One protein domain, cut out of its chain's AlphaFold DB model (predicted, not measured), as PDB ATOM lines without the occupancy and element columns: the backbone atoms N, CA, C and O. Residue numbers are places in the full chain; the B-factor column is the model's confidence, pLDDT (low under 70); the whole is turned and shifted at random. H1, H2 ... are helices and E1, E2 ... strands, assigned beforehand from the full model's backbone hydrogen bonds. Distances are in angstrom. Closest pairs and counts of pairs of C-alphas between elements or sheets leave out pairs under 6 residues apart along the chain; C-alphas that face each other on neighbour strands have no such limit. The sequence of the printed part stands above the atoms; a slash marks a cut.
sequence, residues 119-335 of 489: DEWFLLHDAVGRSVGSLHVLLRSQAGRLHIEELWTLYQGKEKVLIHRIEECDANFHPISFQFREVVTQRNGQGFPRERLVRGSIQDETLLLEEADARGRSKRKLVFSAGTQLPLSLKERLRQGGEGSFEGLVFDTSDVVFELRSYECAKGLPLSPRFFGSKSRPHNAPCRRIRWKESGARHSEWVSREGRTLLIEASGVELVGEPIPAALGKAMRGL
ATOM      1  N   ASP A 119      -6.837 -32.430  46.102       95.12
ATOM      2  CA  ASP A 119      -6.740 -33.474  45.077       95.12
ATOM      3  C   ASP A 119      -7.893 -34.447  45.346       95.12
ATOM      4  O   ASP A 119      -7.785 -35.378  46.148       95.12
ATOM      5  N   GLU A 120      -9.053 -34.136  44.776       94.94
ATOM      6  CA  GLU A 120     -10.318 -34.806  45.056       94.94
ATOM      7  C   GLU A 120     -10.833 -35.514  43.811       94.94
ATOM      8  O   GLU A 120     -10.801 -34.987  42.702       94.94
ATOM      9  N   TRP A 121     -11.332 -36.726  44.007       93.94
ATOM     10  CA  TRP A 121     -11.829 -37.571  42.934       93.94
ATOM     11  C   TRP A 121     -13.273 -37.925  43.198       93.94
ATOM     12  O   TRP A 121     -13.644 -38.199  44.337       93.94
ATOM     13  N   PHE A 122     -14.063 -37.973  42.132       89.56
ATOM     14  CA  PHE A 122     -15.478 -38.282  42.200       89.56
ATOM     15  C   PHE A 122     -15.851 -39.323  41.157       89.56
ATOM     16  O   PHE A 122     -15.367 -39.293  40.021       89.56
ATOM     17  N   LEU A 123     -16.743 -40.224  41.551       85.56
ATOM     18  CA  LEU A 123     -17.485 -41.088  40.648       85.56
ATOM     19  C   LEU A 123     -18.765 -40.364  40.237       85.56
ATOM     20  O   LEU A 123     -19.511 -39.903  41.097       85.56
ATOM     21  N   LEU A 124     -19.008 -40.251  38.933       84.19
ATOM     22  CA  LEU A 124     -20.181 -39.560  38.410       84.19
ATOM     23  C   LEU A 124     -21.295 -40.554  38.100       84.19
ATOM     24  O   LEU A 124     -21.063 -41.545  37.400       84.19
ATOM     25  N   HIS A 125     -22.498 -40.243  38.566       78.06
ATOM     26  CA  HIS A 125     -23.720 -41.014  38.387       78.06
ATOM     27  C   HIS A 125     -24.784 -40.184  37.672       78.06
ATOM     28  O   HIS A 125     -24.937 -39.008  37.984       78.06
ATOM     29  N   ASP A 126     -25.525 -40.776  36.734       76.94
ATOM     30  CA  ASP A 126     -26.678 -40.108  36.115       76.94
ATOM     31  C   ASP A 126     -27.931 -40.119  37.021       76.94
ATOM     32  O   ASP A 126     -27.922 -40.688  38.113       76.94
ATOM     33  N   ALA A 127     -29.044 -39.542  36.555       64.56
ATOM     34  CA  ALA A 127     -30.330 -39.510  37.272       64.56
ATOM     35  C   ALA A 127     -30.903 -40.900  37.632       64.56
ATOM     36  O   ALA A 127     -31.770 -41.023  38.502       64.56
ATOM     37  N   VAL A 128     -30.474 -41.946  36.919       61.69
ATOM     38  CA  VAL A 128     -30.850 -43.349  37.169       61.69
ATOM     39  C   VAL A 128     -29.709 -44.120  37.852       61.69
ATOM     40  O   VAL A 128     -29.735 -45.353  37.948       61.69
ATOM     41  N   GLY A 129     -28.703 -43.370  38.313       59.22
ATOM     42  CA  GLY A 129     -27.560 -43.741  39.124       59.22
ATOM     43  C   GLY A 129     -26.532 -44.613  38.427       59.22
ATOM     44  O   GLY A 129     -25.681 -45.199  39.091       59.22
ATOM     45  N   ARG A 130     -26.577 -44.732  37.101       68.06
ATOM     46  CA  ARG A 130     -25.518 -45.416  36.353       68.06
ATOM     47  C   ARG A 130     -24.245 -44.609  36.486       68.06
ATOM     48  O   ARG A 130     -24.266 -43.403  36.275       68.06
ATOM     49  N   SER A 131     -23.130 -45.286  36.741       78.94
ATOM     50  CA  SER A 131     -21.836 -44.632  36.609       78.94
ATOM     51  C   SER A 131     -21.614 -44.217  35.154       78.94
ATOM     52  O   SER A 131     -21.555 -45.056  34.250       78.94
ATOM     53  N   VAL A 132     -21.516 -42.911  34.941       82.12
ATOM     54  CA  VAL A 132     -21.341 -42.283  33.627       82.12
ATOM     55  C   VAL A 132     -19.979 -41.632  33.474       82.12
ATOM     56  O   VAL A 132     -19.652 -41.166  32.387       82.12
ATOM     57  N   GLY A 133     -19.151 -41.620  34.518       88.00
ATOM     58  CA  GLY A 133     -17.869 -40.947  34.428       88.00
ATOM     59  C   GLY A 133     -17.116 -40.792  35.734       88.00
ATOM     60  O   GLY A 133     -17.452 -41.390  36.755       88.00
ATOM     61  N   SER A 134     -16.099 -39.947  35.680       91.94
ATOM     62  CA  SER A 134     -15.374 -39.459  36.841       91.94
ATOM     63  C   SER A 134     -15.100 -37.967  36.714       91.94
ATOM     64  O   SER A 134     -15.065 -37.410  35.615       91.94
ATOM     65  N   LEU A 135     -14.889 -37.329  37.856       94.56
ATOM     66  CA  LEU A 135     -14.399 -35.965  37.954       94.56
ATOM     67  C   LEU A 135     -13.154 -35.971  38.836       94.56
ATOM     68  O   LEU A 135     -13.117 -36.627  39.875       94.56
ATOM     69  N   HIS A 136     -12.131 -35.245  38.416       95.44
ATOM     70  CA  HIS A 136     -10.971 -34.928  39.235       95.44
ATOM     71  C   HIS A 136     -10.905 -33.422  39.439       95.44
ATOM     72  O   HIS A 136     -10.950 -32.680  38.464       95.44
ATOM     73  N   VAL A 137     -10.815 -32.995  40.693       96.38
ATOM     74  CA  VAL A 137     -10.667 -31.594  41.083       96.38
ATOM     75  C   VAL A 137      -9.331 -31.432  41.784       96.38
ATOM     76  O   VAL A 137      -9.019 -32.156  42.733       96.38
ATOM     77  N   LEU A 138      -8.547 -30.464  41.336       96.00
ATOM     78  CA  LEU A 138      -7.229 -30.184  41.868       96.00
ATOM     79  C   LEU A 138      -7.096 -28.687  42.158       96.00
ATOM     80  O   LEU A 138      -7.418 -27.848  41.327       96.00
ATOM     81  N   LEU A 139      -6.584 -28.360  43.341       96.38
ATOM     82  CA  LEU A 139      -6.233 -27.003  43.745       96.38
ATOM     83  C   LEU A 139      -4.806 -27.011  44.275       96.38
ATOM     84  O   LEU A 139      -4.493 -27.738  45.221       96.38
ATOM     85  N   ARG A 140      -3.937 -26.200  43.680       95.75
ATOM     86  CA  ARG A 140      -2.549 -26.030  44.119       95.75
ATOM     87  C   ARG A 140      -2.243 -24.555  44.304       95.75
ATOM     88  O   ARG A 140      -2.711 -23.725  43.535       95.75
ATOM     89  N   SER A 141      -1.424 -24.245  45.303       93.62
ATOM     90  CA  SER A 141      -0.833 -22.920  45.469       93.62
ATOM     91  C   SER A 141       0.638 -22.993  45.082       93.62
ATOM     92  O   SER A 141       1.368 -23.845  45.591       93.62
ATOM     93  N   GLN A 142       1.074 -22.135  44.164       87.75
ATOM     94  CA  GLN A 142       2.456 -22.064  43.705       87.75
ATOM     95  C   GLN A 142       2.846 -20.606  43.467       87.75
ATOM     96  O   GLN A 142       2.194 -19.902  42.701       87.75
ATOM     97  N   ALA A 143       3.919 -20.150  44.120       87.31
ATOM     98  CA  ALA A 143       4.473 -18.802  43.942       87.31
ATOM     99  C   ALA A 143       3.429 -17.664  44.070       87.31
ATOM    100  O   ALA A 143       3.427 -16.717  43.288       87.31
ATOM    101  N   GLY A 144       2.508 -17.769  45.038       86.81
ATOM    102  CA  GLY A 144       1.457 -16.766  45.268       86.81
ATOM    103  C   GLY A 144       0.291 -16.806  44.271       86.81
ATOM    104  O   GLY A 144      -0.589 -15.949  44.332       86.81
ATOM    105  N   ARG A 145       0.270 -17.801  43.377       93.62
ATOM    106  CA  ARG A 145      -0.832 -18.081  42.456       93.62
ATOM    107  C   ARG A 145      -1.556 -19.351  42.864       93.62
ATOM    108  O   ARG A 145      -0.948 -20.289  43.380       93.62
ATOM    109  N   LEU A 146      -2.851 -19.382  42.594       96.19
ATOM    110  CA  LEU A 146      -3.688 -20.559  42.731       96.19
ATOM    111  C   LEU A 146      -3.929 -21.150  41.345       96.19
ATOM    112  O   LEU A 146      -4.324 -20.441  40.423       96.19
ATOM    113  N   HIS A 147      -3.691 -22.450  41.223       96.50
ATOM    114  CA  HIS A 147      -3.985 -23.255  40.048       96.50
ATOM    115  C   HIS A 147      -5.158 -24.176  40.381       96.50
ATOM    116  O   HIS A 147      -5.039 -25.019  41.277       96.50
ATOM    117  N   ILE A 148      -6.276 -23.991  39.683       97.62
ATOM    118  CA  ILE A 148      -7.522 -24.730  39.889       97.62
ATOM    119  C   ILE A 148      -7.804 -25.533  38.623       97.62
ATOM    120  O   ILE A 148      -7.917 -24.961  37.544       97.62
ATOM    121  N   GLU A 149      -7.923 -26.848  38.750       97.06
ATOM    122  CA  GLU A 149      -8.165 -27.769  37.642       97.06
ATOM    123  C   GLU A 149      -9.412 -28.616  37.922       97.06
ATOM    124  O   GLU A 149      -9.588 -29.159  39.015       97.06
ATOM    125  N   GLU A 150     -10.256 -28.763  36.903       96.81
ATOM    126  CA  GLU A 150     -11.285 -29.793  36.825       96.81
ATOM    127  C   GLU A 150     -11.104 -30.632  35.567       96.81
ATOM    128  O   GLU A 150     -11.117 -30.116  34.447       96.81
ATOM    129  N   LEU A 151     -11.022 -31.947  35.737       95.56
ATOM    130  CA  LEU A 151     -11.034 -32.901  34.642       95.56
ATOM    131  C   LEU A 151     -12.244 -33.822  34.761       95.56
ATOM    132  O   LEU A 151     -12.270 -34.751  35.570       95.56
ATOM    133  N   TRP A 152     -13.217 -33.602  33.889       94.25
ATOM    134  CA  TRP A 152     -14.383 -34.448  33.706       94.25
ATOM    135  C   TRP A 152     -14.087 -35.507  32.649       94.25
ATOM    136  O   TRP A 152     -13.627 -35.210  31.546       94.25
ATOM    137  N   THR A 153     -14.383 -36.759  32.971       92.19
ATOM    138  CA  THR A 153     -14.399 -37.872  32.022       92.19
ATOM    139  C   THR A 153     -15.797 -38.448  31.993       92.19
ATOM    140  O   THR A 153     -16.210 -39.080  32.955       92.19
ATOM    141  N   LEU A 154     -16.514 -38.255  30.893       89.44
ATOM    142  CA  LEU A 154     -17.886 -38.710  30.708       89.44
ATOM    143  C   LEU A 154     -17.953 -39.771  29.610       89.44
ATOM    144  O   LEU A 154     -17.203 -39.749  28.632       89.44
ATOM    145  N   TYR A 155     -18.878 -40.708  29.765       85.94
ATOM    146  CA  TYR A 155     -19.125 -41.783  28.822       85.94
ATOM    147  C   TYR A 155     -20.586 -41.768  28.383       85.94
ATOM    148  O   TYR A 155     -21.479 -42.116  29.154       85.94
ATOM    149  N   GLN A 156     -20.819 -41.439  27.114       78.38
ATOM    150  CA  GLN A 156     -22.153 -41.375  26.526       78.38
ATOM    151  C   GLN A 156     -22.257 -42.388  25.386       78.38
ATOM    152  O   GLN A 156     -21.787 -42.179  24.270       78.38
ATOM    153  N   GLY A 157     -22.840 -43.552  25.679       82.56
ATOM    154  CA  GLY A 157     -22.948 -44.644  24.711       82.56
ATOM    155  C   GLY A 157     -21.578 -45.114  24.204       82.56
ATOM    156  O   GLY A 157     -20.805 -45.746  24.936       82.56
ATOM    157  N   LYS A 158     -21.292 -44.836  22.926       83.81
ATOM    158  CA  LYS A 158     -20.016 -45.165  22.273       83.81
ATOM    159  C   LYS A 158     -18.996 -44.031  22.342       83.81
ATOM    160  O   LYS A 158     -17.881 -44.233  21.886       83.81
ATOM    161  N   GLU A 159     -19.329 -42.883  22.908       85.12
ATOM    162  CA  GLU A 159     -18.425 -41.741  22.981       85.12
ATOM    163  C   GLU A 159     -17.835 -41.598  24.384       85.12
ATOM    164  O   GLU A 159     -18.450 -41.945  25.398       85.12
ATOM    165  N   LYS A 160     -16.595 -41.118  24.426       87.81
ATOM    166  CA  LYS A 160     -15.932 -40.628  25.628       87.81
ATOM    167  C   LYS A 160     -15.690 -39.138  25.429       87.81
ATOM    168  O   LYS A 160     -14.999 -38.754  24.483       87.81
ATOM    169  N   VAL A 161     -16.234 -38.341  26.337       89.56
ATOM    170  CA  VAL A 161     -16.070 -36.890  26.381       89.56
ATOM    171  C   VAL A 161     -15.129 -36.562  27.533       89.56
ATOM    172  O   VAL A 161     -15.322 -37.018  28.661       89.56
ATOM    173  N   LEU A 162     -14.075 -35.818  27.240       91.25
ATOM    174  CA  LEU A 162     -13.136 -35.290  28.219       91.25
ATOM    175  C   LEU A 162     -13.296 -33.778  28.250       91.25
ATOM    176  O   LEU A 162     -13.073 -33.145  27.226       91.25
ATOM    177  N   ILE A 163     -13.641 -33.213  29.403       94.25
ATOM    178  CA  ILE A 163     -13.673 -31.762  29.605       94.25
ATOM    179  C   ILE A 163     -12.613 -31.424  30.642       94.25
ATOM    180  O   ILE A 163     -12.644 -31.930  31.758       94.25
ATOM    181  N   HIS A 164     -11.668 -30.578  30.266       94.94
ATOM    182  CA  HIS A 164     -10.557 -30.153  31.095       94.94
ATOM    183  C   HIS A 164     -10.596 -28.634  31.234       94.94
ATOM    184  O   HIS A 164     -10.389 -27.910  30.259       94.94
ATOM    185  N   ARG A 165     -10.886 -28.162  32.442       97.50
ATOM    186  CA  ARG A 165     -10.922 -26.750  32.812       97.50
ATOM    187  C   ARG A 165      -9.740 -26.463  33.722       97.50
ATOM    188  O   ARG A 165      -9.536 -27.175  34.696       97.50
ATOM    189  N   ILE A 166      -8.975 -25.436  33.396       97.31
ATOM    190  CA  ILE A 166      -7.889 -24.914  34.216       97.31
ATOM    191  C   ILE A 166      -8.116 -23.420  34.366       97.31
ATOM    192  O   ILE A 166      -8.367 -22.733  33.376       97.31
ATOM    193  N   GLU A 167      -7.969 -22.916  35.581       98.31
ATOM    194  CA  GLU A 167      -7.951 -21.492  35.880       98.31
ATOM    195  C   GLU A 167      -6.759 -21.162  36.773       98.31
ATOM    196  O   GLU A 167      -6.445 -21.884  37.724       98.31
ATOM    197  N   GLU A 168      -6.107 -20.045  36.476       97.50
ATOM    198  CA  GLU A 168      -5.106 -19.445  37.346       97.50
ATOM    199  C   GLU A 168      -5.649 -18.144  37.922       97.50
ATOM    200  O   GLU A 168      -6.203 -17.308  37.203       97.50
ATOM    201  N   CYS A 169      -5.449 -17.945  39.218       97.00
ATOM    202  CA  CYS A 169      -5.801 -16.707  39.896       97.00
ATOM    203  C   CYS A 169      -4.744 -16.312  40.932       97.00
ATOM    204  O   CYS A 169      -3.864 -17.100  41.287       97.00
ATOM    205  N   ASP A 170      -4.789 -15.062  41.385       94.69
ATOM    206  CA  ASP A 170      -3.949 -14.606  42.492       94.69
ATOM    207  C   ASP A 170      -4.445 -15.168  43.844       94.69
ATOM    208  O   ASP A 170      -5.464 -15.857  43.935       94.69
ATOM    209  N   ALA A 171      -3.740 -14.852  44.932       90.81
ATOM    210  CA  ALA A 171      -4.128 -15.267  46.284       90.81
ATOM    211  C   ALA A 171      -5.493 -14.717  46.760       90.81
ATOM    212  O   ALA A 171      -6.023 -15.184  47.766       90.81
ATOM    213  N   ASN A 172      -6.063 -13.731  46.060       90.69
ATOM    214  CA  ASN A 172      -7.379 -13.150  46.331       90.69
ATOM    215  C   ASN A 172      -8.455 -13.655  45.353       90.69
ATOM    216  O   ASN A 172      -9.563 -13.112  45.337       90.69
ATOM    217  N   PHE A 173      -8.147 -14.691  44.564       94.38
ATOM    218  CA  PHE A 173      -9.001 -15.255  43.520       94.38
ATOM    219  C   PHE A 173      -9.291 -14.307  42.343       94.38
ATOM    220  O   PHE A 173     -10.229 -14.559  41.585       94.38
ATOM    221  N   HIS A 174      -8.492 -13.254  42.133       94.81
ATOM    222  CA  HIS A 174      -8.593 -12.465  40.905       94.81
ATOM    223  C   HIS A 174      -8.076 -13.288  39.721       94.81
ATOM    224  O   HIS A 174      -6.953 -13.802  39.784       94.81
ATOM    225  N   PRO A 175      -8.872 -13.432  38.652       96.75
ATOM    226  CA  PRO A 175      -8.528 -14.297  37.535       96.75
ATOM    227  C   PRO A 175      -7.340 -13.743  36.734       96.75
ATOM    228  O   PRO A 175      -7.263 -12.548  36.464       96.75
ATOM    229  N   ILE A 176      -6.421 -14.632  36.350       96.44
ATOM    230  CA  ILE A 176      -5.205 -14.321  35.578       96.44
ATOM    231  C   ILE A 176      -5.280 -14.974  34.197       96.44
ATOM    232  O   ILE A 176      -5.035 -14.327  33.179       96.44
ATOM    233  N   SER A 177      -5.585 -16.269  34.148       97.31
ATOM    234  CA  SER A 177      -5.629 -17.032  32.903       97.31
ATOM    235  C   SER A 177      -6.578 -18.219  33.018       97.31
ATOM    236  O   SER A 177      -6.959 -18.625  34.119       97.31
ATOM    237  N   PHE A 178      -6.972 -18.777  31.877       98.50
ATOM    238  CA  PHE A 178      -7.742 -20.010  31.838       98.50
ATOM    239  C   PHE A 178      -7.460 -20.839  30.589       98.50
ATOM    240  O   PHE A 178      -7.002 -20.344  29.555       98.50
ATOM    241  N   GLN A 179      -7.817 -22.115  30.683       97.81
ATOM    242  CA  GLN A 179      -7.920 -23.034  29.567       97.81
ATOM    243  C   GLN A 179      -9.159 -23.911  29.744       97.81
ATOM    244  O   GLN A 179      -9.307 -24.594  30.750       97.81
ATOM    245  N   PHE A 180      -9.998 -23.960  28.721       96.62
ATOM    246  CA  PHE A 180     -11.031 -24.968  28.549       96.62
ATOM    247  C   PHE A 180     -10.640 -25.865  27.375       96.62
ATOM    248  O   PHE A 180     -10.298 -25.379  26.299       96.62
ATOM    249  N   ARG A 181     -10.678 -27.179  27.566       92.62
ATOM    250  CA  ARG A 181     -10.429 -28.158  26.509       92.62
ATOM    251  C   ARG A 181     -11.484 -29.247  26.565       92.62
ATOM    252  O   ARG A 181     -11.621 -29.917  27.581       92.62
ATOM    253  N   GLU A 182     -12.165 -29.462  25.457       92.56
ATOM    254  CA  GLU A 182     -13.108 -30.549  25.261       92.56
ATOM    255  C   GLU A 182     -12.573 -31.491  24.183       92.56
ATOM    256  O   GLU A 182     -12.174 -31.056  23.104       92.56
ATOM    257  N   VAL A 183     -12.550 -32.789  24.475       88.62
ATOM    258  CA  VAL A 183     -12.148 -33.825  23.523       88.62
ATOM    259  C   VAL A 183     -13.216 -34.907  23.485       88.62
ATOM    260  O   VAL A 183     -13.455 -35.592  24.480       88.62
ATOM    261  N   VAL A 184     -13.813 -35.105  22.313       89.00
ATOM    262  CA  VAL A 184     -14.778 -36.175  22.050       89.00
ATOM    263  C   VAL A 184     -14.094 -37.266  21.236       89.00
ATOM    264  O   VAL A 184     -13.588 -37.031  20.137       89.00
ATOM    265  N   THR A 185     -14.076 -38.478  21.785       89.06
ATOM    266  CA  THR A 185     -13.465 -39.666  21.168       89.06
ATOM    267  C   THR A 185     -14.495 -40.774  21.000       89.06
ATOM    268  O   THR A 185     -15.251 -41.070  21.927       89.06
ATOM    269  N   GLN A 186     -14.506 -41.439  19.841       84.75
ATOM    270  CA  GLN A 186     -15.293 -42.662  19.678       84.75
ATOM    271  C   GLN A 186     -14.561 -43.846  20.329       84.75
ATOM    272  O   GLN A 186     -13.370 -44.067  20.115       84.75
ATOM    273  N   ARG A 187     -15.276 -44.648  21.124       67.81
ATOM    274  CA  ARG A 187     -14.731 -45.793  21.879       67.81
ATOM    275  C   ARG A 187     -14.227 -46.931  20.996       67.81
ATOM    276  O   ARG A 187     -13.414 -47.723  21.456       67.81
ATOM    277  N   ASN A 188     -14.718 -47.041  19.765       74.12
ATOM    278  CA  ASN A 188     -14.237 -48.022  18.787       74.12
ATOM    279  C   ASN A 188     -12.905 -47.604  18.136       74.12
ATOM    280  O   ASN A 188     -12.395 -48.356  17.310       74.12
ATOM    281  N   GLY A 189     -12.366 -46.423  18.466       67.31
ATOM    282  CA  GLY A 189     -11.152 -45.889  17.848       67.31
ATOM    283  C   GLY A 189     -11.325 -45.515  16.374       67.31
ATOM    284  O   GLY A 189     -10.335 -45.233  15.706       67.31
ATOM    285  N   GLN A 190     -12.556 -45.523  15.852       69.75
ATOM    286  CA  GLN A 190     -12.839 -45.098  14.487       69.75
ATOM    287  C   GLN A 190     -13.192 -43.611  14.498       69.75
ATOM    288  O   GLN A 190     -14.068 -43.172  15.233       69.75
ATOM    289  N   GLY A 191     -12.505 -42.831  13.668       74.56
ATOM    290  CA  GLY A 191     -12.701 -41.388  13.564       74.56
ATOM    291  C   GLY A 191     -11.655 -40.576  14.324       74.56
ATOM    292  O   GLY A 191     -11.110 -40.997  15.344       74.56
ATOM    293  N   PHE A 192     -11.363 -39.391  13.791       79.31
ATOM    294  CA  PHE A 192     -10.470 -38.436  14.434       79.31
ATOM    295  C   PHE A 192     -11.153 -37.829  15.666       79.31
ATOM    296  O   PHE A 192     -12.353 -37.536  15.605       79.31
ATOM    297  N   PRO A 193     -10.422 -37.638  16.780       86.12
ATOM    298  CA  PRO A 193     -10.966 -36.952  17.942       86.12
ATOM    299  C   PRO A 193     -11.428 -35.553  17.539       86.12
ATOM    300  O   PRO A 193     -10.709 -34.830  16.848       86.12
ATOM    301  N   ARG A 194     -12.627 -35.167  17.978       89.75
ATOM    302  CA  ARG A 194     -13.069 -33.775  17.871       89.75
ATOM    303  C   ARG A 194     -12.549 -33.047  19.091       89.75
ATOM    304  O   ARG A 194     -12.867 -33.433  20.212       89.75
ATOM    305  N   GLU A 195     -11.735 -32.033  18.858       91.06
ATOM    306  CA  GLU A 195     -11.159 -31.215  19.911       91.06
ATOM    307  C   GLU A 195     -11.645 -29.777  19.774       91.06
ATOM    308  O   GLU A 195     -11.661 -29.219  18.675       91.06
ATOM    309  N   ARG A 196     -12.023 -29.194  20.909       91.94
ATOM    310  CA  ARG A 196     -12.266 -27.768  21.078       91.94
ATOM    311  C   ARG A 196     -11.399 -27.270  22.223       91.94
ATOM    312  O   ARG A 196     -11.381 -27.857  23.302       91.94
ATOM    313  N   LEU A 197     -10.679 -26.187  21.990       92.94
ATOM    314  CA  LEU A 197      -9.749 -25.587  22.930       92.94
ATOM    315  C   LEU A 197     -10.005 -24.085  22.982       92.94
ATOM    316  O   LEU A 197      -9.987 -23.412  21.957       92.94
ATOM    317  N   VAL A 198     -10.203 -23.562  24.181       93.94
ATOM    318  CA  VAL A 198     -10.355 -22.136  24.459       93.94
ATOM    319  C   VAL A 198      -9.319 -21.770  25.511       93.94
ATOM    320  O   VAL A 198      -9.197 -22.444  26.533       93.94
ATOM    321  N   ARG A 199      -8.538 -20.726  25.268       96.31
ATOM    322  CA  ARG A 199      -7.512 -20.231  26.187       96.31
ATOM    323  C   ARG A 199      -7.633 -18.732  26.320       96.31
ATOM    324  O   ARG A 199      -7.906 -18.054  25.333       96.31
ATOM    325  N   GLY A 200      -7.375 -18.217  27.512       95.50
ATOM    326  CA  GLY A 200      -7.389 -16.782  27.737       95.50
ATOM    327  C   GLY A 200      -6.357 -16.326  28.752       95.50
ATOM    328  O   GLY A 200      -6.056 -17.045  29.704       95.50
ATOM    329  N   SER A 201      -5.843 -15.115  28.558       97.25
ATOM    330  CA  SER A 201      -5.119 -14.361  29.582       97.25
ATOM    331  C   SER A 201      -5.791 -13.012  29.814       97.25
ATOM    332  O   SER A 201      -6.292 -12.384  28.881       97.25
ATOM    333  N   ILE A 202      -5.827 -12.587  31.073       97.44
ATOM    334  CA  ILE A 202      -6.478 -11.355  31.514       97.44
ATOM    335  C   ILE A 202      -5.386 -10.384  31.956       97.44
ATOM    336  O   ILE A 202      -4.581 -10.697  32.833       97.44
ATOM    337  N   GLN A 203      -5.336  -9.220  31.315       92.19
ATOM    338  CA  GLN A 203      -4.369  -8.155  31.585       92.19
ATOM    339  C   GLN A 203      -5.086  -6.816  31.461       92.19
ATOM    340  O   GLN A 203      -5.730  -6.582  30.444       92.19
ATOM    341  N   ASP A 204      -4.995  -5.965  32.483       90.81
ATOM    342  CA  ASP A 204      -5.530  -4.595  32.463       90.81
ATOM    343  C   ASP A 204      -6.970  -4.509  31.917       90.81
ATOM    344  O   ASP A 204      -7.257  -3.802  30.953       90.81
ATOM    345  N   GLU A 205      -7.876  -5.310  32.494       91.06
ATOM    346  CA  GLU A 205      -9.293  -5.407  32.087       91.06
ATOM    347  C   GLU A 205      -9.520  -5.829  30.623       91.06
ATOM    348  O   GLU A 205     -10.601  -5.657  30.062       91.06
ATOM    349  N   THR A 206      -8.512  -6.424  29.991       94.62
ATOM    350  CA  THR A 206      -8.585  -6.984  28.643       94.62
ATOM    351  C   THR A 206      -8.391  -8.491  28.703       94.62
ATOM    352  O   THR A 206      -7.411  -8.990  29.254       94.62
ATOM    353  N   LEU A 207      -9.309  -9.230  28.086       97.50
ATOM    354  CA  LEU A 207      -9.189 -10.663  27.854       97.50
ATOM    355  C   LEU A 207      -8.613 -10.910  26.455       97.50
ATOM    356  O   LEU A 207      -9.251 -10.610  25.444       97.50
ATOM    357  N   LEU A 208      -7.415 -11.487  26.401       97.50
ATOM    358  CA  LEU A 208      -6.799 -12.010  25.184       97.50
ATOM    359  C   LEU A 208      -7.241 -13.462  25.003       97.50
ATOM    360  O   LEU A 208      -6.759 -14.344  25.705       97.50
ATOM    361  N   LEU A 209      -8.168 -13.700  24.081       97.81
ATOM    362  CA  LEU A 209      -8.822 -14.989  23.874       97.81
ATOM    363  C   LEU A 209      -8.294 -15.681  22.611       97.81
ATOM    364  O   LEU A 209      -8.222 -15.067  21.544       97.81
ATOM    365  N   GLU A 210      -7.976 -16.967  22.723       96.38
ATOM    366  CA  GLU A 210      -7.630 -17.861  21.619       96.38
ATOM    367  C   GLU A 210      -8.568 -19.071  21.618       96.38
ATOM    368  O   GLU A 210      -8.709 -19.763  22.625       96.38
ATOM    369  N   GLU A 211      -9.185 -19.344  20.472       95.75
ATOM    370  CA  GLU A 211     -10.067 -20.491  20.257       95.75
ATOM    371  C   GLU A 211      -9.506 -21.351  19.129       95.75
ATOM    372  O   GLU A 211      -9.109 -20.833  18.085       95.75
ATOM    373  N   ALA A 212      -9.472 -22.663  19.327       91.06
ATOM    374  CA  ALA A 212      -9.052 -23.637  18.336       91.06
ATOM    375  C   ALA A 212     -10.040 -24.806  18.309       91.06
ATOM    376  O   ALA A 212     -10.309 -25.426  19.336       91.06
ATOM    377  N   ASP A 213     -10.569 -25.116  17.134       90.69
ATOM    378  CA  ASP A 213     -11.501 -26.218  16.915       90.69
ATOM    379  C   ASP A 213     -11.258 -26.881  15.545       90.69
ATOM    380  O   ASP A 213     -10.252 -26.633  14.874       90.69
ATOM    381  N   ALA A 214     -12.187 -27.736  15.106       86.50
ATOM    382  CA  ALA A 214     -12.115 -28.390  13.799       86.50
ATOM    383  C   ALA A 214     -12.184 -27.418  12.599       86.50
ATOM    384  O   ALA A 214     -11.859 -27.820  11.482       86.50
ATOM    385  N   ARG A 215     -12.630 -26.171  12.796       90.62
ATOM    386  CA  ARG A 215     -12.761 -25.142  11.752       90.62
ATOM    387  C   ARG A 215     -11.521 -24.258  11.648       90.62
ATOM    388  O   ARG A 215     -11.351 -23.586  10.635       90.62
ATOM    389  N   GLY A 216     -10.651 -24.265  12.655       93.62
ATOM    390  CA  GLY A 216      -9.378 -23.558  12.626       93.62
ATOM    391  C   GLY A 216      -9.043 -22.909  13.960       93.62
ATOM    392  O   GLY A 216      -9.460 -23.368  15.019       93.62
ATOM    393  N   ARG A 217      -8.244 -21.840  13.903       96.69
ATOM    394  CA  ARG A 217      -7.863 -21.046  15.074       96.69
ATOM    395  C   ARG A 217      -8.322 -19.610  14.901       96.69
ATOM    396  O   ARG A 217      -8.175 -19.046  13.819       96.69
ATOM    397  N   SER A 218      -8.816 -19.006  15.972       96.19
ATOM    398  CA  SER A 218      -9.180 -17.593  16.020       96.19
ATOM    399  C   SER A 218      -8.613 -16.932  17.273       96.19
ATOM    400  O   SER A 218      -8.378 -17.584  18.291       96.19
ATOM    401  N   LYS A 219      -8.342 -15.629  17.174       97.44
ATOM    402  CA  LYS A 219      -7.849 -14.804  18.278       97.44
ATOM    403  C   LYS A 219      -8.661 -13.524  18.339       97.44
ATOM    404  O   LYS A 219      -8.885 -12.899  17.304       97.44
ATOM    405  N   ARG A 220      -9.076 -13.119  19.536       97.38
ATOM    406  CA  ARG A 220      -9.825 -11.877  19.752       97.38
ATOM    407  C   ARG A 220      -9.482 -11.243  21.090       97.38
ATOM    408  O   ARG A 220      -9.017 -11.911  22.009       97.38
ATOM    409  N   LYS A 221      -9.705  -9.936  21.176       97.56
ATOM    410  CA  LYS A 221      -9.606  -9.174  22.419       97.56
ATOM    411  C   LYS A 221     -11.011  -8.813  22.869       97.56
ATOM    412  O   LYS A 221     -11.793  -8.321  22.060       97.56
ATOM    413  N   LEU A 222     -11.321  -9.075  24.127       96.56
ATOM    414  CA  LEU A 222     -12.608  -8.768  24.741       96.56
ATOM    415  C   LEU A 222     -12.380  -7.881  25.964       96.56
ATOM    416  O   LEU A 222     -11.331  -7.959  26.601       96.56
ATOM    417  N   VAL A 223     -13.365  -7.056  26.306       95.25
ATOM    418  CA  VAL A 223     -13.348  -6.308  27.569       95.25
ATOM    419  C   VAL A 223     -13.639  -7.283  28.707       95.25
ATOM    420  O   VAL A 223     -14.633  -8.003  28.666       95.25
ATOM    421  N   PHE A 224     -12.777  -7.306  29.717       94.00
ATOM    422  CA  PHE A 224     -12.916  -8.090  30.939       94.00
ATOM    423  C   PHE A 224     -13.073  -7.129  32.117       94.00
ATOM    424  O   PHE A 224     -12.117  -6.808  32.819       94.00
ATOM    425  N   SER A 225     -14.292  -6.620  32.292       88.38
ATOM    426  CA  SER A 225     -14.585  -5.555  33.251       88.38
ATOM    427  C   SER A 225     -14.156  -5.911  34.673       88.38
ATOM    428  O   SER A 225     -14.277  -7.066  35.100       88.38
ATOM    429  N   ALA A 226     -13.729  -4.901  35.434       85.44
ATOM    430  CA  ALA A 226     -13.380  -5.053  36.840       85.44
ATOM    431  C   ALA A 226     -14.455  -5.820  37.632       85.44
ATOM    432  O   ALA A 226     -15.649  -5.515  37.596       85.44
ATOM    433  N   GLY A 227     -14.014  -6.832  38.380       87.62
ATOM    434  CA  GLY A 227     -14.883  -7.684  39.189       87.62
ATOM    435  C   GLY A 227     -15.479  -8.886  38.455       87.62
ATOM    436  O   GLY A 227     -16.009  -9.762  39.141       87.62
ATOM    437  N   THR A 228     -15.333  -8.989  37.128       93.62
ATOM    438  CA  THR A 228     -15.625 -10.235  36.400       93.62
ATOM    439  C   THR A 228     -14.775 -11.370  36.963       93.62
ATOM    440  O   THR A 228     -13.595 -11.186  37.269       93.62
ATOM    441  N   GLN A 229     -15.381 -12.538  37.138       96.56
ATOM    442  CA  GLN A 229     -14.718 -13.726  37.661       96.56
ATOM    443  C   GLN A 229     -14.688 -14.843  36.620       96.56
ATOM    444  O   GLN A 229     -15.422 -14.817  35.630       96.56
ATOM    445  N   LEU A 230     -13.853 -15.845  36.882       97.38
ATOM    446  CA  LEU A 230     -13.924 -17.124  36.195       97.38
ATOM    447  C   LEU A 230     -14.690 -18.144  37.067       97.38
ATOM    448  O   LEU A 230     -14.736 -17.986  38.295       97.38
ATOM    449  N   PRO A 231     -15.353 -19.150  36.462       95.75
ATOM    450  CA  PRO A 231     -16.220 -20.076  37.185       95.75
ATOM    451  C   PRO A 231     -15.546 -20.807  38.353       95.75
ATOM    452  O   PRO A 231     -16.125 -20.872  39.444       95.75
ATOM    453  N   LEU A 232     -14.345 -21.362  38.156       96.19
ATOM    454  CA  LEU A 232     -13.667 -22.153  39.186       96.19
ATOM    455  C   LEU A 232     -13.087 -21.262  40.289       96.19
ATOM    456  O   LEU A 232     -13.247 -21.590  41.465       96.19
ATOM    457  N   SER A 233     -12.484 -20.119  39.948       95.38
ATOM    458  CA  SER A 233     -11.930 -19.172  40.924       95.38
ATOM    459  C   SER A 233     -13.016 -18.609  41.836       95.38
ATOM    460  O   SER A 233     -12.847 -18.574  43.057       95.38
ATOM    461  N   LEU A 234     -14.175 -18.256  41.272       94.94
ATOM    462  CA  LEU A 234     -15.324 -17.811  42.050       94.94
ATOM    463  C   LEU A 234     -15.860 -18.929  42.945       94.94
ATOM    464  O   LEU A 234     -16.134 -18.693  44.123       94.94
ATOM    465  N   LYS A 235     -15.978 -20.153  42.419       93.50
ATOM    466  CA  LYS A 235     -16.415 -21.301  43.217       93.50
ATOM    467  C   LYS A 235     -15.483 -21.534  44.407       93.50
ATOM    468  O   LYS A 235     -15.963 -21.624  45.536       93.50
ATOM    469  N   GLU A 236     -14.169 -21.557  44.196       94.00
ATOM    470  CA  GLU A 236     -13.194 -21.740  45.277       94.00
ATOM    471  C   GLU A 236     -13.213 -20.589  46.289       94.00
ATOM    472  O   GLU A 236     -13.142 -20.837  47.497       94.00
ATOM    473  N   ARG A 237     -13.415 -19.345  45.840       92.75
ATOM    474  CA  ARG A 237     -13.623 -18.196  46.732       92.75
ATOM    475  C   ARG A 237     -14.836 -18.395  47.647       92.75
ATOM    476  O   ARG A 237     -14.733 -18.172  48.853       92.75
ATOM    477  N   LEU A 238     -15.967 -18.853  47.106       91.25
ATOM    478  CA  LEU A 238     -17.192 -19.129  47.878       91.25
ATOM    479  C   LEU A 238     -17.020 -20.311  48.855       91.25
ATOM    480  O   LEU A 238     -17.669 -20.373  49.908       91.25
ATOM    481  N   ARG A 239     -16.104 -21.242  48.562       90.69
ATOM    482  CA  ARG A 239     -15.710 -22.294  49.515       90.69
ATOM    483  C   ARG A 239     -14.924 -21.748  50.698       90.69
ATOM    484  O   ARG A 239     -15.152 -22.211  51.815       90.69
ATOM    485  N   GLN A 240     -14.067 -20.744  50.503       87.50
ATOM    486  CA  GLN A 240     -13.298 -20.155  51.609       87.50
ATOM    487  C   GLN A 240     -14.203 -19.475  52.642       87.50
ATOM    488  O   GLN A 240     -13.962 -19.551  53.844       87.50
ATOM    489  N   GLY A 241     -15.315 -18.878  52.216       81.12
ATOM    490  CA  GLY A 241     -16.198 -18.161  53.131       81.12
ATOM    491  C   GLY A 241     -17.449 -17.611  52.463       81.12
ATOM    492  O   GLY A 241     -17.582 -17.639  51.245       81.12
ATOM    493  N   GLY A 242     -18.360 -17.095  53.286       73.88
ATOM    494  CA  GLY A 242     -19.600 -16.459  52.837       73.88
ATOM    495  C   GLY A 242     -20.863 -17.207  53.262       73.88
ATOM    496  O   GLY A 242     -20.884 -18.433  53.385       73.88
ATOM    497  N   GLU A 243     -21.909 -16.433  53.522       78.31
ATOM    498  CA  GLU A 243     -23.291 -16.877  53.708       78.31
ATOM    499  C   GLU A 243     -24.199 -15.937  52.929       78.31
ATOM    500  O   GLU A 243     -23.859 -14.772  52.724       78.31
ATOM    501  N   GLY A 244     -25.357 -16.445  52.525       83.81
ATOM    502  CA  GLY A 244     -26.360 -15.665  51.820       83.81
ATOM    503  C   GLY A 244     -26.291 -15.846  50.311       83.81
ATOM    504  O   GLY A 244     -25.765 -16.836  49.802       83.81
ATOM    505  N   SER A 245     -26.909 -14.908  49.601       83.50
ATOM    506  CA  SER A 245     -26.958 -14.909  48.140       83.50
ATOM    507  C   SER A 245     -25.925 -13.939  47.581       83.50
ATOM    508  O   SER A 245     -25.725 -12.859  48.136       83.50
ATOM    509  N   PHE A 246     -25.275 -14.326  46.494       86.94
ATOM    510  CA  PHE A 246     -24.261 -13.539  45.805       86.94
ATOM    511  C   PHE A 246     -24.557 -13.553  44.310       86.94
ATOM    512  O   PHE A 246     -24.842 -14.609  43.758       86.94
ATOM    513  N   GLU A 247     -24.458 -12.411  43.642       87.19
ATOM    514  CA  GLU A 247     -24.520 -12.341  42.183       87.19
ATOM    515  C   GLU A 247     -23.188 -11.825  41.654       87.19
ATOM    516  O   GLU A 247     -22.638 -10.855  42.178       87.19
ATOM    517  N   GLY A 248     -22.655 -12.491  40.635       86.44
ATOM    518  CA  GLY A 248     -21.367 -12.147  40.048       86.44
ATOM    519  C   GLY A 248     -21.401 -12.253  38.535       86.44
ATOM    520  O   GLY A 248     -22.004 -13.175  37.987       86.44
ATOM    521  N   LEU A 249     -20.740 -11.307  37.866       93.31
ATOM    522  CA  LEU A 249     -20.456 -11.409  36.441       93.31
ATOM    523  C   LEU A 249     -19.359 -12.460  36.246       93.31
ATOM    524  O   LEU A 249     -18.271 -12.345  36.815       93.31
ATOM    525  N   VAL A 250     -19.659 -13.488  35.464       96.25
ATOM    526  CA  VAL A 250     -18.779 -14.622  35.195       96.25
ATOM    527  C   VAL A 250     -18.547 -14.716  33.698       96.25
ATOM    528  O   VAL A 250     -19.480 -14.580  32.910       96.25
ATOM    529  N   PHE A 251     -17.301 -14.949  33.302       97.12
ATOM    530  CA  PHE A 251     -16.981 -15.331  31.934       97.12
ATOM    531  C   PHE A 251     -16.974 -16.861  31.825       97.12
ATOM    532  O   PHE A 251     -16.053 -17.511  32.321       97.12
ATOM    533  N   ASP A 252     -18.002 -17.442  31.205       95.00
ATOM    534  CA  ASP A 252     -18.065 -18.882  30.958       95.00
ATOM    535  C   ASP A 252     -17.032 -19.258  29.889       95.00
ATOM    536  O   ASP A 252     -17.137 -18.872  28.724       95.00
ATOM    537  N   THR A 253     -16.018 -20.025  30.283       93.25
ATOM    538  CA  THR A 253     -14.917 -20.431  29.400       93.25
ATOM    539  C   THR A 253     -15.320 -21.501  28.383       93.25
ATOM    540  O   THR A 253     -14.642 -21.661  27.368       93.25
ATOM    541  N   SER A 254     -16.413 -22.222  28.639       89.69
ATOM    542  CA  SER A 254     -16.962 -23.247  27.755       89.69
ATOM    543  C   SER A 254     -17.903 -22.675  26.708       89.69
ATOM    544  O   SER A 254     -17.790 -23.054  25.549       89.69
ATOM    545  N   ASP A 255     -18.756 -21.716  27.050       89.81
ATOM    546  CA  ASP A 255     -19.659 -21.083  26.078       89.81
ATOM    547  C   ASP A 255     -19.087 -19.780  25.500       89.81
ATOM    548  O   ASP A 255     -19.545 -19.297  24.467       89.81
ATOM    549  N   VAL A 256     -18.005 -19.268  26.093       93.19
ATOM    550  CA  VAL A 256     -17.292 -18.056  25.668       93.19
ATOM    551  C   VAL A 256     -18.211 -16.831  25.710       93.19
ATOM    552  O   VAL A 256     -18.258 -16.007  24.791       93.19
ATOM    553  N   VAL A 257     -18.962 -16.726  26.807       93.94
ATOM    554  CA  VAL A 257     -19.960 -15.681  27.062       93.94
ATOM    555  C   VAL A 257     -19.771 -15.073  28.446       93.94
ATOM    556  O   VAL A 257     -19.328 -15.736  29.381       93.94
ATOM    557  N   PHE A 258     -20.125 -13.796  28.583       93.44
ATOM    558  CA  PHE A 258     -20.265 -13.155  29.886       93.44
ATOM    559  C   PHE A 258     -21.703 -13.317  30.361       93.44
ATOM    560  O   PHE A 258     -22.636 -12.966  29.638       93.44
ATOM    561  N   GLU A 259     -21.887 -13.798  31.582       91.62
ATOM    562  CA  GLU A 259     -23.208 -13.966  32.171       91.62
ATOM    563  C   GLU A 259     -23.227 -13.605  33.653       91.62
ATOM    564  O   GLU A 259     -22.240 -13.735  34.378       91.62
ATOM    565  N   LEU A 260     -24.381 -13.129  34.112       88.44
ATOM    566  CA  LEU A 260     -24.622 -12.882  35.525       88.44
ATOM    567  C   LEU A 260     -25.098 -14.185  36.171       88.44
ATOM    568  O   LEU A 260     -26.182 -14.676  35.854       88.44
ATOM    569  N   ARG A 261     -24.302 -14.736  37.089       90.31
ATOM    570  CA  ARG A 261     -24.657 -15.943  37.845       90.31
ATOM    571  C   ARG A 261     -25.049 -15.582  39.270       90.31
ATOM    572  O   ARG A 261     -24.323 -14.863  39.958       90.31
ATOM    573  N   SER A 262     -26.161 -16.148  39.728       86.38
ATOM    574  CA  SER A 262     -26.585 -16.083  41.127       86.38
ATOM    575  C   SER A 262     -26.127 -17.337  41.875       86.38
ATOM    576  O   SER A 262     -26.316 -18.467  41.413       86.38
ATOM    577  N   TYR A 263     -25.560 -17.125  43.056       90.69
ATOM    578  CA  TYR A 263     -25.037 -18.123  43.975       90.69
ATOM    579  C   TYR A 263     -25.782 -18.042  45.306       90.69
ATOM    580  O   TYR A 263     -26.086 -16.958  45.794       90.69
ATOM    581  N   GLU A 264     -26.038 -19.187  45.924       86.50
ATOM    582  CA  GLU A 264     -26.621 -19.306  47.259       86.50
ATOM    583  C   GLU A 264     -25.672 -20.137  48.128       86.50
ATOM    584  O   GLU A 264     -25.412 -21.309  47.842       86.50
ATOM    585  N   CYS A 265     -25.169 -19.529  49.198       88.88
ATOM    586  CA  CYS A 265     -24.298 -20.154  50.184       88.88
ATOM    587  C   CYS A 265     -25.062 -20.335  51.497       88.88
ATOM    588  O   CYS A 265     -25.303 -19.376  52.235       88.88
ATOM    589  N   ALA A 266     -25.413 -21.578  51.812       82.50
ATOM    590  CA  ALA A 266     -26.063 -21.943  53.067       82.50
ATOM    591  C   ALA A 266     -25.074 -22.680  53.978       82.50
ATOM    592  O   ALA A 266     -24.393 -23.600  53.524       82.50
ATOM    593  N   LYS A 267     -25.000 -22.307  55.259       83.31
ATOM    594  CA  LYS A 267     -24.213 -23.002  56.293       83.31
ATOM    595  C   LYS A 267     -25.124 -23.665  57.319       83.31
ATOM    596  O   LYS A 267     -26.328 -23.434  57.335       83.31
ATOM    597  N   GLY A 268     -24.537 -24.502  58.172       74.88
ATOM    598  CA  GLY A 268     -25.286 -25.153  59.247       74.88
ATOM    599  C   GLY A 268     -26.235 -26.236  58.749       74.88
ATOM    600  O   GLY A 268     -27.082 -26.693  59.509       74.88
ATOM    601  N   LEU A 269     -26.120 -26.640  57.480       72.31
ATOM    602  CA  LEU A 269     -26.996 -27.658  56.935       72.31
ATOM    603  C   LEU A 269     -26.623 -29.005  57.557       72.31
ATOM    604  O   LEU A 269     -25.432 -29.330  57.634       72.31
ATOM    605  N   PRO A 270     -27.618 -29.792  58.006       61.72
ATOM    606  CA  PRO A 270     -27.349 -31.138  58.454       61.72
ATOM    607  C   PRO A 270     -26.796 -31.930  57.273       61.72
ATOM    608  O   PRO A 270     -27.395 -31.998  56.195       61.72
ATOM    609  N   LEU A 271     -25.632 -32.529  57.486       54.94
ATOM    610  CA  LEU A 271     -25.102 -33.555  56.610       54.94
ATOM    611  C   LEU A 271     -26.115 -34.704  56.579       54.94
ATOM    612  O   LEU A 271     -26.428 -35.291  57.615       54.94
ATOM    613  N   SER A 272     -26.663 -35.004  55.398       52.66
ATOM    614  CA  SER A 272     -27.550 -36.158  55.248       52.66
ATOM    615  C   SER A 272     -26.820 -37.409  55.755       52.66
ATOM    616  O   SER A 272     -25.673 -37.630  55.359       52.66
ATOM    617  N   PRO A 273     -27.455 -38.263  56.580       48.75
ATOM    618  CA  PRO A 273     -26.854 -39.515  57.044       48.75
ATOM    619  C   PRO A 273     -26.348 -40.421  55.909       48.75
ATOM    620  O   PRO A 273     -25.547 -41.311  56.153       48.75
ATOM    621  N   ARG A 274     -26.789 -40.182  54.666       48.84
ATOM    622  CA  ARG A 274     -26.338 -40.877  53.453       48.84
ATOM    623  C   ARG A 274     -24.855 -40.673  53.122       48.84
ATOM    624  O   ARG A 274     -24.294 -41.504  52.422       48.84
ATOM    625  N   PHE A 275     -24.217 -39.617  53.631       50.09
ATOM    626  CA  PHE A 275     -22.804 -39.319  53.353       50.09
ATOM    627  C   PHE A 275     -21.818 -40.063  54.261       50.09
ATOM    628  O   PHE A 275     -20.614 -40.026  54.023       50.09
ATOM    629  N   PHE A 276     -22.310 -40.746  55.296       47.47
ATOM    630  CA  PHE A 276     -21.486 -41.482  56.243       47.47
ATOM    631  C   PHE A 276     -21.986 -42.922  56.331       47.47
ATOM    632  O   PHE A 276     -23.142 -43.169  56.670       47.47
ATOM    633  N   GLY A 277     -21.119 -43.894  56.030       44.62
ATOM    634  CA  GLY A 277     -21.429 -45.307  56.249       44.62
ATOM    635  C   GLY A 277     -21.943 -45.532  57.677       44.62
ATOM    636  O   GLY A 277     -21.488 -44.874  58.612       44.62
ATOM    637  N   SER A 278     -22.894 -46.457  57.845       40.78
ATOM    638  CA  SER A 278     -23.784 -46.622  59.017       40.78
ATOM    639  C   SER A 278     -23.134 -46.775  60.406       40.78
ATOM    640  O   SER A 278     -23.846 -46.939  61.394       40.78
ATOM    641  N   LYS A 279     -21.803 -46.735  60.512       45.00
ATOM    642  CA  LYS A 279     -21.049 -46.935  61.755       45.00
ATOM    643  C   LYS A 279     -20.494 -45.658  62.383       45.00
ATOM    644  O   LYS A 279     -20.199 -45.665  63.573       45.00
ATOM    645  N   SER A 280     -20.387 -44.558  61.647       44.56
ATOM    646  CA  SER A 280     -20.137 -43.245  62.251       44.56
ATOM    647  C   SER A 280     -21.485 -42.628  62.594       44.56
ATOM    648  O   SER A 280     -22.323 -42.472  61.706       44.56
ATOM    649  N   ARG A 281     -21.709 -42.290  63.875       44.34
ATOM    650  CA  ARG A 281     -22.845 -41.451  64.296       44.34
ATOM    651  C   ARG A 281     -22.990 -40.297  63.294       44.34
ATOM    652  O   ARG A 281     -21.950 -39.813  62.842       44.34
ATOM    653  N   PRO A 282     -24.214 -39.843  62.954       46.81
ATOM    654  CA  PRO A 282     -24.370 -38.625  62.178       46.81
ATOM    655  C   PRO A 282     -23.730 -37.527  63.015       46.81
ATOM    656  O   PRO A 282     -24.303 -37.038  63.988       46.81
ATOM    657  N   HIS A 283     -22.475 -37.210  62.715       47.22
ATOM    658  CA  HIS A 283     -21.890 -36.006  63.231       47.22
ATOM    659  C   HIS A 283     -22.789 -34.934  62.639       47.22
ATOM    660  O   HIS A 283     -22.837 -34.763  61.422       47.22
ATOM    661  N   ASN A 284     -23.504 -34.221  63.507       54.59
ATOM    662  CA  ASN A 284     -24.128 -32.930  63.229       54.59
ATOM    663  C   ASN A 284     -23.064 -31.889  62.818       54.59
ATOM    664  O   ASN A 284     -23.179 -30.717  63.159       54.59
ATOM    665  N   ALA A 285     -21.982 -32.313  62.159       60.97
ATOM    666  CA  ALA A 285     -20.986 -31.454  61.586       60.97
ATOM    667  C   ALA A 285     -21.736 -30.603  60.559       60.97
ATOM    668  O   ALA A 285     -22.302 -31.145  59.606       60.97
ATOM    669  N   PRO A 286     -21.832 -29.289  60.784       74.62
ATOM    670  CA  PRO A 286     -22.507 -28.419  59.846       74.62
ATOM    671  C   PRO A 286     -21.732 -28.456  58.529       74.62
ATOM    672  O   PRO A 286     -20.521 -28.224  58.517       74.62
ATOM    673  N   CYS A 287     -22.413 -28.743  57.422       83.06
ATOM    674  CA  CYS A 287     -21.837 -28.548  56.098       83.06
ATOM    675  C   CYS A 287     -22.289 -27.214  55.504       83.06
ATOM    676  O   CYS A 287     -23.268 -26.590  55.937       83.06
ATOM    677  N   ARG A 288     -21.532 -26.764  54.509       88.12
ATOM    678  CA  ARG A 288     -21.906 -25.659  53.637       88.12
ATOM    679  C   ARG A 288     -22.435 -26.225  52.330       88.12
ATOM    680  O   ARG A 288     -21.875 -27.183  51.813       88.12
ATOM    681  N   ARG A 289     -23.476 -25.617  51.773       87.56
ATOM    682  CA  ARG A 289     -23.918 -25.868  50.402       87.56
ATOM    683  C   ARG A 289     -23.733 -24.604  49.583       87.56
ATOM    684  O   ARG A 289     -24.234 -23.555  49.983       87.56
ATOM    685  N   ILE A 290     -23.050 -24.729  48.456       92.12
ATOM    686  CA  ILE A 290     -22.911 -23.690  47.438       92.12
ATOM    687  C   ILE A 290     -23.792 -24.115  46.274       92.12
ATOM    688  O   ILE A 290     -23.611 -25.203  45.739       92.12
ATOM    689  N   ARG A 291     -24.765 -23.297  45.895       90.44
ATOM    690  CA  ARG A 291     -25.666 -23.557  44.769       90.44
ATOM    691  C   ARG A 291     -25.542 -22.437  43.756       90.44
ATOM    692  O   ARG A 291     -25.462 -21.287  44.159       90.44
ATOM    693  N   TRP A 292     -25.585 -22.762  42.472       92.50
ATOM    694  CA  TRP A 292     -25.624 -21.769  41.398       92.50
ATOM    695  C   TRP A 292     -26.474 -22.250  40.227       92.50
ATOM    696  O   TRP A 292     -26.941 -23.394  40.213       92.50
ATOM    697  N   LYS A 293     -26.709 -21.359  39.265       84.19
ATOM    698  CA  LYS A 293     -27.283 -21.701  37.964       84.19
ATOM    699  C   LYS A 293     -26.275 -21.404  36.858       84.19
ATOM    700  O   LYS A 293     -25.593 -20.388  36.924       84.19
ATOM    701  N   GLU A 294     -26.201 -22.291  35.878       82.00
ATOM    702  CA  GLU A 294     -25.322 -22.210  34.706       82.00
ATOM    703  C   GLU A 294     -26.127 -22.727  33.514       82.00
ATOM    704  O   GLU A 294     -26.707 -23.810  33.588       82.00
ATOM    705  N   SER A 295     -26.281 -21.908  32.471       76.50
ATOM    706  CA  SER A 295     -27.056 -22.249  31.263       76.50
ATOM    707  C   SER A 295     -28.465 -22.807  31.552       76.50
ATOM    708  O   SER A 295     -28.950 -23.735  30.908       76.50
ATOM    709  N   GLY A 296     -29.137 -22.255  32.572       74.69
ATOM    710  CA  GLY A 296     -30.470 -22.680  33.029       74.69
ATOM    711  C   GLY A 296     -30.485 -23.929  33.921       74.69
ATOM    712  O   GLY A 296     -31.489 -24.196  34.585       74.69
ATOM    713  N   ALA A 297     -29.370 -24.650  34.008       74.69
ATOM    714  CA  ALA A 297     -29.202 -25.829  34.834       74.69
ATOM    715  C   ALA A 297     -28.817 -25.437  36.271       74.69
ATOM    716  O   ALA A 297     -28.144 -24.434  36.510       74.69
ATOM    717  N   ARG A 298     -29.285 -26.198  37.267       80.25
ATOM    718  CA  ARG A 298     -28.956 -25.954  38.682       80.25
ATOM    719  C   ARG A 298     -27.726 -26.760  39.061       80.25
ATOM    720  O   ARG A 298     -27.666 -27.940  38.777       80.25
ATOM    721  N   HIS A 299     -26.803 -26.180  39.800       86.25
ATOM    722  CA  HIS A 299     -25.647 -26.896  40.323       86.25
ATOM    723  C   HIS A 299     -25.599 -26.735  41.832       86.25
ATOM    724  O   HIS A 299     -26.111 -25.755  42.388       86.25
ATOM    725  N   SER A 300     -25.059 -27.720  42.530       85.81
ATOM    726  CA  SER A 300     -24.864 -27.646  43.971       85.81
ATOM    727  C   SER A 300     -23.630 -28.425  44.392       85.81
ATOM    728  O   SER A 300     -23.336 -29.492  43.873       85.81
ATOM    729  N   GLU A 301     -22.910 -27.888  45.363       91.06
ATOM    730  CA  GLU A 301     -21.755 -28.529  45.965       91.06
ATOM    731  C   GLU A 301     -21.894 -28.477  47.484       91.06
ATOM    732  O   GLU A 301     -22.182 -27.424  48.059       91.06
ATOM    733  N   TRP A 302     -21.693 -29.618  48.138       88.69
ATOM    734  CA  TRP A 302     -21.679 -29.724  49.592       88.69
ATOM    735  C   TRP A 302     -20.242 -29.796  50.067       88.69
ATOM    736  O   TRP A 302     -19.465 -30.624  49.599       88.69
ATOM    737  N   VAL A 303     -19.897 -28.947  51.023       90.44
ATOM    738  CA  VAL A 303     -18.539 -28.761  51.516       90.44
ATOM    739  C   VAL A 303     -18.535 -28.971  53.022       90.44
ATOM    740  O   VAL A 303     -19.343 -28.396  53.755       90.44
ATOM    741  N   SER A 304     -17.641 -29.834  53.485       86.44
ATOM    742  CA  SER A 304     -17.394 -30.074  54.908       86.44
ATOM    743  C   SER A 304     -16.822 -28.835  55.600       86.44
ATOM    744  O   SER A 304     -16.396 -27.874  54.952       86.44
ATOM    745  N   ARG A 305     -16.767 -28.857  56.935       83.25
ATOM    746  CA  ARG A 305     -16.118 -27.794  57.715       83.25
ATOM    747  C   ARG A 305     -14.632 -27.664  57.366       83.25
ATOM    748  O   ARG A 305     -14.100 -26.561  57.384       83.25
ATOM    749  N   GLU A 306     -13.995 -28.775  57.015       83.00
ATOM    750  CA  GLU A 306     -12.587 -28.873  56.634       83.00
ATOM    751  C   GLU A 306     -12.334 -28.457  55.174       83.00
ATOM    752  O   GLU A 306     -11.213 -28.573  54.685       83.00
ATOM    753  N   GLY A 307     -13.362 -28.004  54.449       85.06
ATOM    754  CA  GLY A 307     -13.220 -27.542  53.069       85.06
ATOM    755  C   GLY A 307     -13.150 -28.661  52.028       85.06
ATOM    756  O   GLY A 307     -12.887 -28.370  50.862       85.06
ATOM    757  N   ARG A 308     -13.403 -29.923  52.407       87.12
ATOM    758  CA  ARG A 308     -13.519 -31.055  51.468       87.12
ATOM    759  C   ARG A 308     -14.894 -31.110  50.830       87.12
ATOM    760  O   ARG A 308     -15.885 -30.908  51.539       87.12
ATOM    761  N   THR A 309     -14.962 -31.452  49.549       90.69
ATOM    762  CA  THR A 309     -16.248 -31.713  48.892       90.69
ATOM    763  C   THR A 309     -16.824 -33.055  49.331       90.69
ATOM    764  O   THR A 309     -16.140 -34.075  49.360       90.69
ATOM    765  N   LEU A 310     -18.104 -33.035  49.679       85.19
ATOM    766  CA  LEU A 310     -18.881 -34.175  50.153       85.19
ATOM    767  C   LEU A 310     -19.794 -34.737  49.062       85.19
ATOM    768  O   LEU A 310     -20.063 -35.932  49.048       85.19
ATOM    769  N   LEU A 311     -20.288 -33.867  48.180       83.00
ATOM    770  CA  LEU A 311     -21.183 -34.208  47.080       83.00
ATOM    771  C   LEU A 311     -21.142 -33.097  46.033       83.00
ATOM    772  O   LEU A 311     -21.051 -31.917  46.390       83.00
ATOM    773  N   ILE A 312     -21.280 -33.476  44.767       86.75
ATOM    774  CA  ILE A 312     -21.522 -32.561  43.650       86.75
ATOM    775  C   ILE A 312     -22.841 -32.951  42.981       86.75
ATOM    776  O   ILE A 312     -23.081 -34.121  42.719       86.75
ATOM    777  N   GLU A 313     -23.676 -31.966  42.688       82.75
ATOM    778  CA  GLU A 313     -24.840 -32.054  41.811       82.75
ATOM    779  C   GLU A 313     -24.602 -31.110  40.631       82.75
ATOM    780  O   GLU A 313     -24.423 -29.902  40.818       82.75
ATOM    781  N   ALA A 314     -24.597 -31.651  39.419       80.44
ATOM    782  CA  ALA A 314     -24.517 -30.901  38.177       80.44
ATOM    783  C   ALA A 314     -25.798 -31.125  37.366       80.44
ATOM    784  O   ALA A 314     -26.298 -32.246  37.261       80.44
ATOM    785  N   SER A 315     -26.353 -30.040  36.825       71.56
ATOM    786  CA  SER A 315     -27.657 -30.048  36.148       71.56
ATOM    787  C   SER A 315     -28.804 -30.602  37.004       71.56
ATOM    788  O   SER A 315     -29.702 -31.305  36.556       71.56
ATOM    789  N   GLY A 316     -28.792 -30.260  38.286       65.50
ATOM    790  CA  GLY A 316     -29.707 -30.738  39.303       65.50
ATOM    791  C   GLY A 316     -29.279 -32.117  39.774       65.50
ATOM    792  O   GLY A 316     -28.110 -32.349  40.051       65.50
ATOM    793  N   VAL A 317     -30.242 -33.030  39.861       56.50
ATOM    794  CA  VAL A 317     -29.986 -34.434  40.227       56.50
ATOM    795  C   VAL A 317     -29.648 -35.298  39.008       56.50
ATOM    796  O   VAL A 317     -29.629 -36.521  39.110       56.50
ATOM    797  N   GLU A 318     -29.436 -34.681  37.841       64.06
ATOM    798  CA  GLU A 318     -29.161 -35.407  36.602       64.06
ATOM    799  C   GLU A 318     -27.750 -35.979  36.548       64.06
ATOM    800  O   GLU A 318     -27.551 -37.022  35.926       64.06
ATOM    801  N   LEU A 319     -26.798 -35.324  37.215       73.69
ATOM    802  CA  LEU A 319     -25.431 -35.793  37.355       73.69
ATOM    803  C   LEU A 319     -24.951 -35.569  38.790       73.69
ATOM    804  O   LEU A 319     -24.845 -34.435  39.253       73.69
ATOM    805  N   VAL A 320     -24.635 -36.650  39.492       80.00
ATOM    806  CA  VAL A 320     -24.195 -36.624  40.891       80.00
ATOM    807  C   VAL A 320     -22.767 -37.144  40.996       80.00
ATOM    808  O   VAL A 320     -22.455 -38.211  40.477       80.00
ATOM    809  N   GLY A 321     -21.891 -36.394  41.660       83.69
ATOM    810  CA  GLY A 321     -20.507 -36.768  41.934       83.69
ATOM    811  C   GLY A 321     -20.308 -37.181  43.386       83.69
ATOM    812  O   GLY A 321     -20.366 -36.334  44.279       83.69
ATOM    813  N   GLU A 322     -20.025 -38.462  43.614       83.00
ATOM    814  CA  GLU A 322     -19.707 -39.005  44.939       83.00
ATOM    815  C   GLU A 322     -18.189 -39.098  45.135       83.00
ATOM    816  O   GLU A 322     -17.496 -39.600  44.244       83.00
ATOM    817  N   PRO A 323     -17.641 -38.635  46.273       86.75
ATOM    818  CA  PRO A 323     -16.204 -38.660  46.504       86.75
ATOM    819  C   PRO A 323     -15.678 -40.098  46.583       86.75
ATOM    820  O   PRO A 323     -16.227 -40.947  47.283       86.75
ATOM    821  N   ILE A 324     -14.563 -40.358  45.904       81.69
ATOM    822  CA  ILE A 324     -13.864 -41.646  45.896       81.69
ATOM    823  C   ILE A 324     -12.387 -41.481  46.280       81.69
ATOM    824  O   ILE A 324     -11.807 -40.409  46.093       81.69
ATOM    825  N   PRO A 325     -11.723 -42.539  46.786       84.44
ATOM    826  CA  PRO A 325     -10.289 -42.494  47.050       84.44
ATOM    827  C   PRO A 325      -9.480 -42.189  45.783       84.44
ATOM    828  O   PRO A 325      -9.744 -42.749  44.717       84.44
ATOM    829  N   ALA A 326      -8.421 -41.385  45.913       84.38
ATOM    830  CA  ALA A 326      -7.572 -40.990  44.785       84.38
ATOM    831  C   ALA A 326      -6.975 -42.186  44.020       84.38
ATOM    832  O   ALA A 326      -6.837 -42.131  42.802       84.38
ATOM    833  N   ALA A 327      -6.654 -43.288  44.709       76.69
ATOM    834  CA  ALA A 327      -6.179 -44.515  44.066       76.69
ATOM    835  C   ALA A 327      -7.222 -45.104  43.096       76.69
ATOM    836  O   ALA A 327      -6.877 -45.468  41.972       76.69
ATOM    837  N   LEU A 328      -8.500 -45.131  43.498       75.50
ATOM    838  CA  LEU A 328      -9.597 -45.584  42.645       75.50
ATOM    839  C   LEU A 328      -9.814 -44.613  41.480       75.50
ATOM    840  O   LEU A 328      -9.885 -45.050  40.335       75.50
ATOM    841  N   GLY A 329      -9.834 -43.304  41.746       76.12
ATOM    842  CA  GLY A 329      -9.966 -42.286  40.702       76.12
ATOM    843  C   GLY A 329      -8.866 -42.371  39.634       76.12
ATOM    844  O   GLY A 329      -9.152 -42.391  38.433       76.12
ATOM    845  N   LYS A 330      -7.605 -42.533  40.056       79.50
ATOM    846  CA  LYS A 330      -6.460 -42.748  39.155       79.50
ATOM    847  C   LYS A 330      -6.610 -44.029  38.334       79.50
ATOM    848  O   LYS A 330      -6.393 -43.989  37.125       79.50
ATOM    849  N   ALA A 331      -7.033 -45.133  38.951       72.88
ATOM    850  CA  ALA A 331      -7.304 -46.381  38.235       72.88
ATOM    851  C   ALA A 331      -8.429 -46.212  37.195       72.88
ATOM    852  O   ALA A 331      -8.336 -46.736  36.084       72.88
ATOM    853  N   MET A 332      -9.459 -45.420  37.507       69.75
ATOM    854  CA  MET A 332     -10.563 -45.139  36.591       69.75
ATOM    855  C   MET A 332     -10.155 -44.330  35.357       69.75
ATOM    856  O   MET A 332     -10.732 -44.556  34.295       69.75
ATOM    857  N   ARG A 333      -9.125 -43.466  35.427       68.12
ATOM    858  CA  ARG A 333      -8.594 -42.786  34.224       68.12
ATOM    859  C   ARG A 333      -8.113 -43.776  33.155       68.12
ATOM    860  O   ARG A 333      -8.207 -43.469  31.967       68.12
ATOM    861  N   GLY A 334      -7.619 -44.945  33.574       55.22
ATOM    862  CA  GLY A 334      -7.141 -46.013  32.690       55.22
ATOM    863  C   GLY A 334      -8.219 -47.002  32.238       55.22
ATOM    864  O   GLY A 334      -7.997 -47.754  31.289       55.22
ATOM    865  N   LEU A 335      -9.394 -47.016  32.874       53.34
ATOM    866  CA  LEU A 335     -10.450 -47.978  32.566       53.34
ATOM    867  C   LEU A 335     -11.333 -47.475  31.419       53.34
ATOM    868  O   LEU A 335     -12.187 -46.600  31.561       53.34
TER     869      LEU A 335
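AT A GLANCE: This is residues 119 to 335 of the 489 residues of an uncharacterized protein of Planctomycetes bacterium (UniProt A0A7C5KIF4). One long sheet of fourteen strands bends back on itself into a half-open, curled wall, with helix H1 in the hollow between the two leaves; the leaves E8 to E2 and E14 to E9 are only partly face to face, and the edges E8 and E9 stay apart. Helix H2 packs on the outside of the curl at E1 and E2. The printed part has 217 residues; eight strands, H1, six strands and H2 follow along the chain, mostly strand in class. The sheet's order is E8, E7, E6, E5, E4, E3, E2, E1, E14, E13, E12, E11, E10, E9, all antiparallel. The whole is compact, with a radius of gyration of the C-alphas of 18.0 A and spans of 55 by 46 by 35 A.

IN THESE COORDINATES: E1, residues 119 to 126, begins at C-alpha 119 (-6.740, -33.474, 45.077). Then come E2, 131 to 142, 33.9 A long; E3, 145 to 156, 35.4 A; E4, 159 to 170, 36.4 A; E5, 175 to 186, 34.2 A; E6, 194 to 203, 30.3 A; E7, 206 to 213; and E8, 216 to 223. H1 holds residues 231 to 240, with C-alpha 231 at (-16.220, -20.076, 37.185). E9, 244 to 252, bends by 62 degrees at residue 249, and E10, 257 to 270, 35.8 A long, bends by 61 degrees at residue 267. E11 is 286 to 294, 26.0 A; E12, 297 to 303; E13, 309 to 314; E14, 319 to 324. H2, 326 to 334, ends at C-alpha 334 (-7.141, -46.013, 32.690).

HOW THE PARTS SIT: The twisted sheet is a folded sheet, two leaves facing each other with E1 as the hinge. E1 to E8 and E9 to E14 are two meanders, each strand the antiparallel neighbour of the one before. In the hairpin of E1 and E2, N 122 and O 135 are 2.8 A apart; E1 and E14 stand at 140 degrees, with N 123 and O 322 at 2.9 A. In the hairpin of E9 and E10, N 246 and O 263 are 2.8 A apart. The sheet curls round H1; the closest C-alphas of H1 and E9 are Pro 231 and Val 250, 6.3 A. H2 is on the sheet at a height of 8.6 A, over E1 and, only just, E2 with 3 of its 9 C-alphas; on the local plane it runs slantwise to E1 at 56 degrees. Every O i to N i+4 pair is within hydrogen-bond range in H1, and 4 of 5 in H2.

THE WHOLE: The C-alphas of Gly 216 and Arg 281, the two farthest apart, are 56.3 A apart. The printed part has no cut. E10 to E11 is a long link. Mean pLDDT of the printed part is 84.6; residues 127 to 130, 187, 189 to 190, 270 to 285, 316 to 318 and 332 to 335 are under 70.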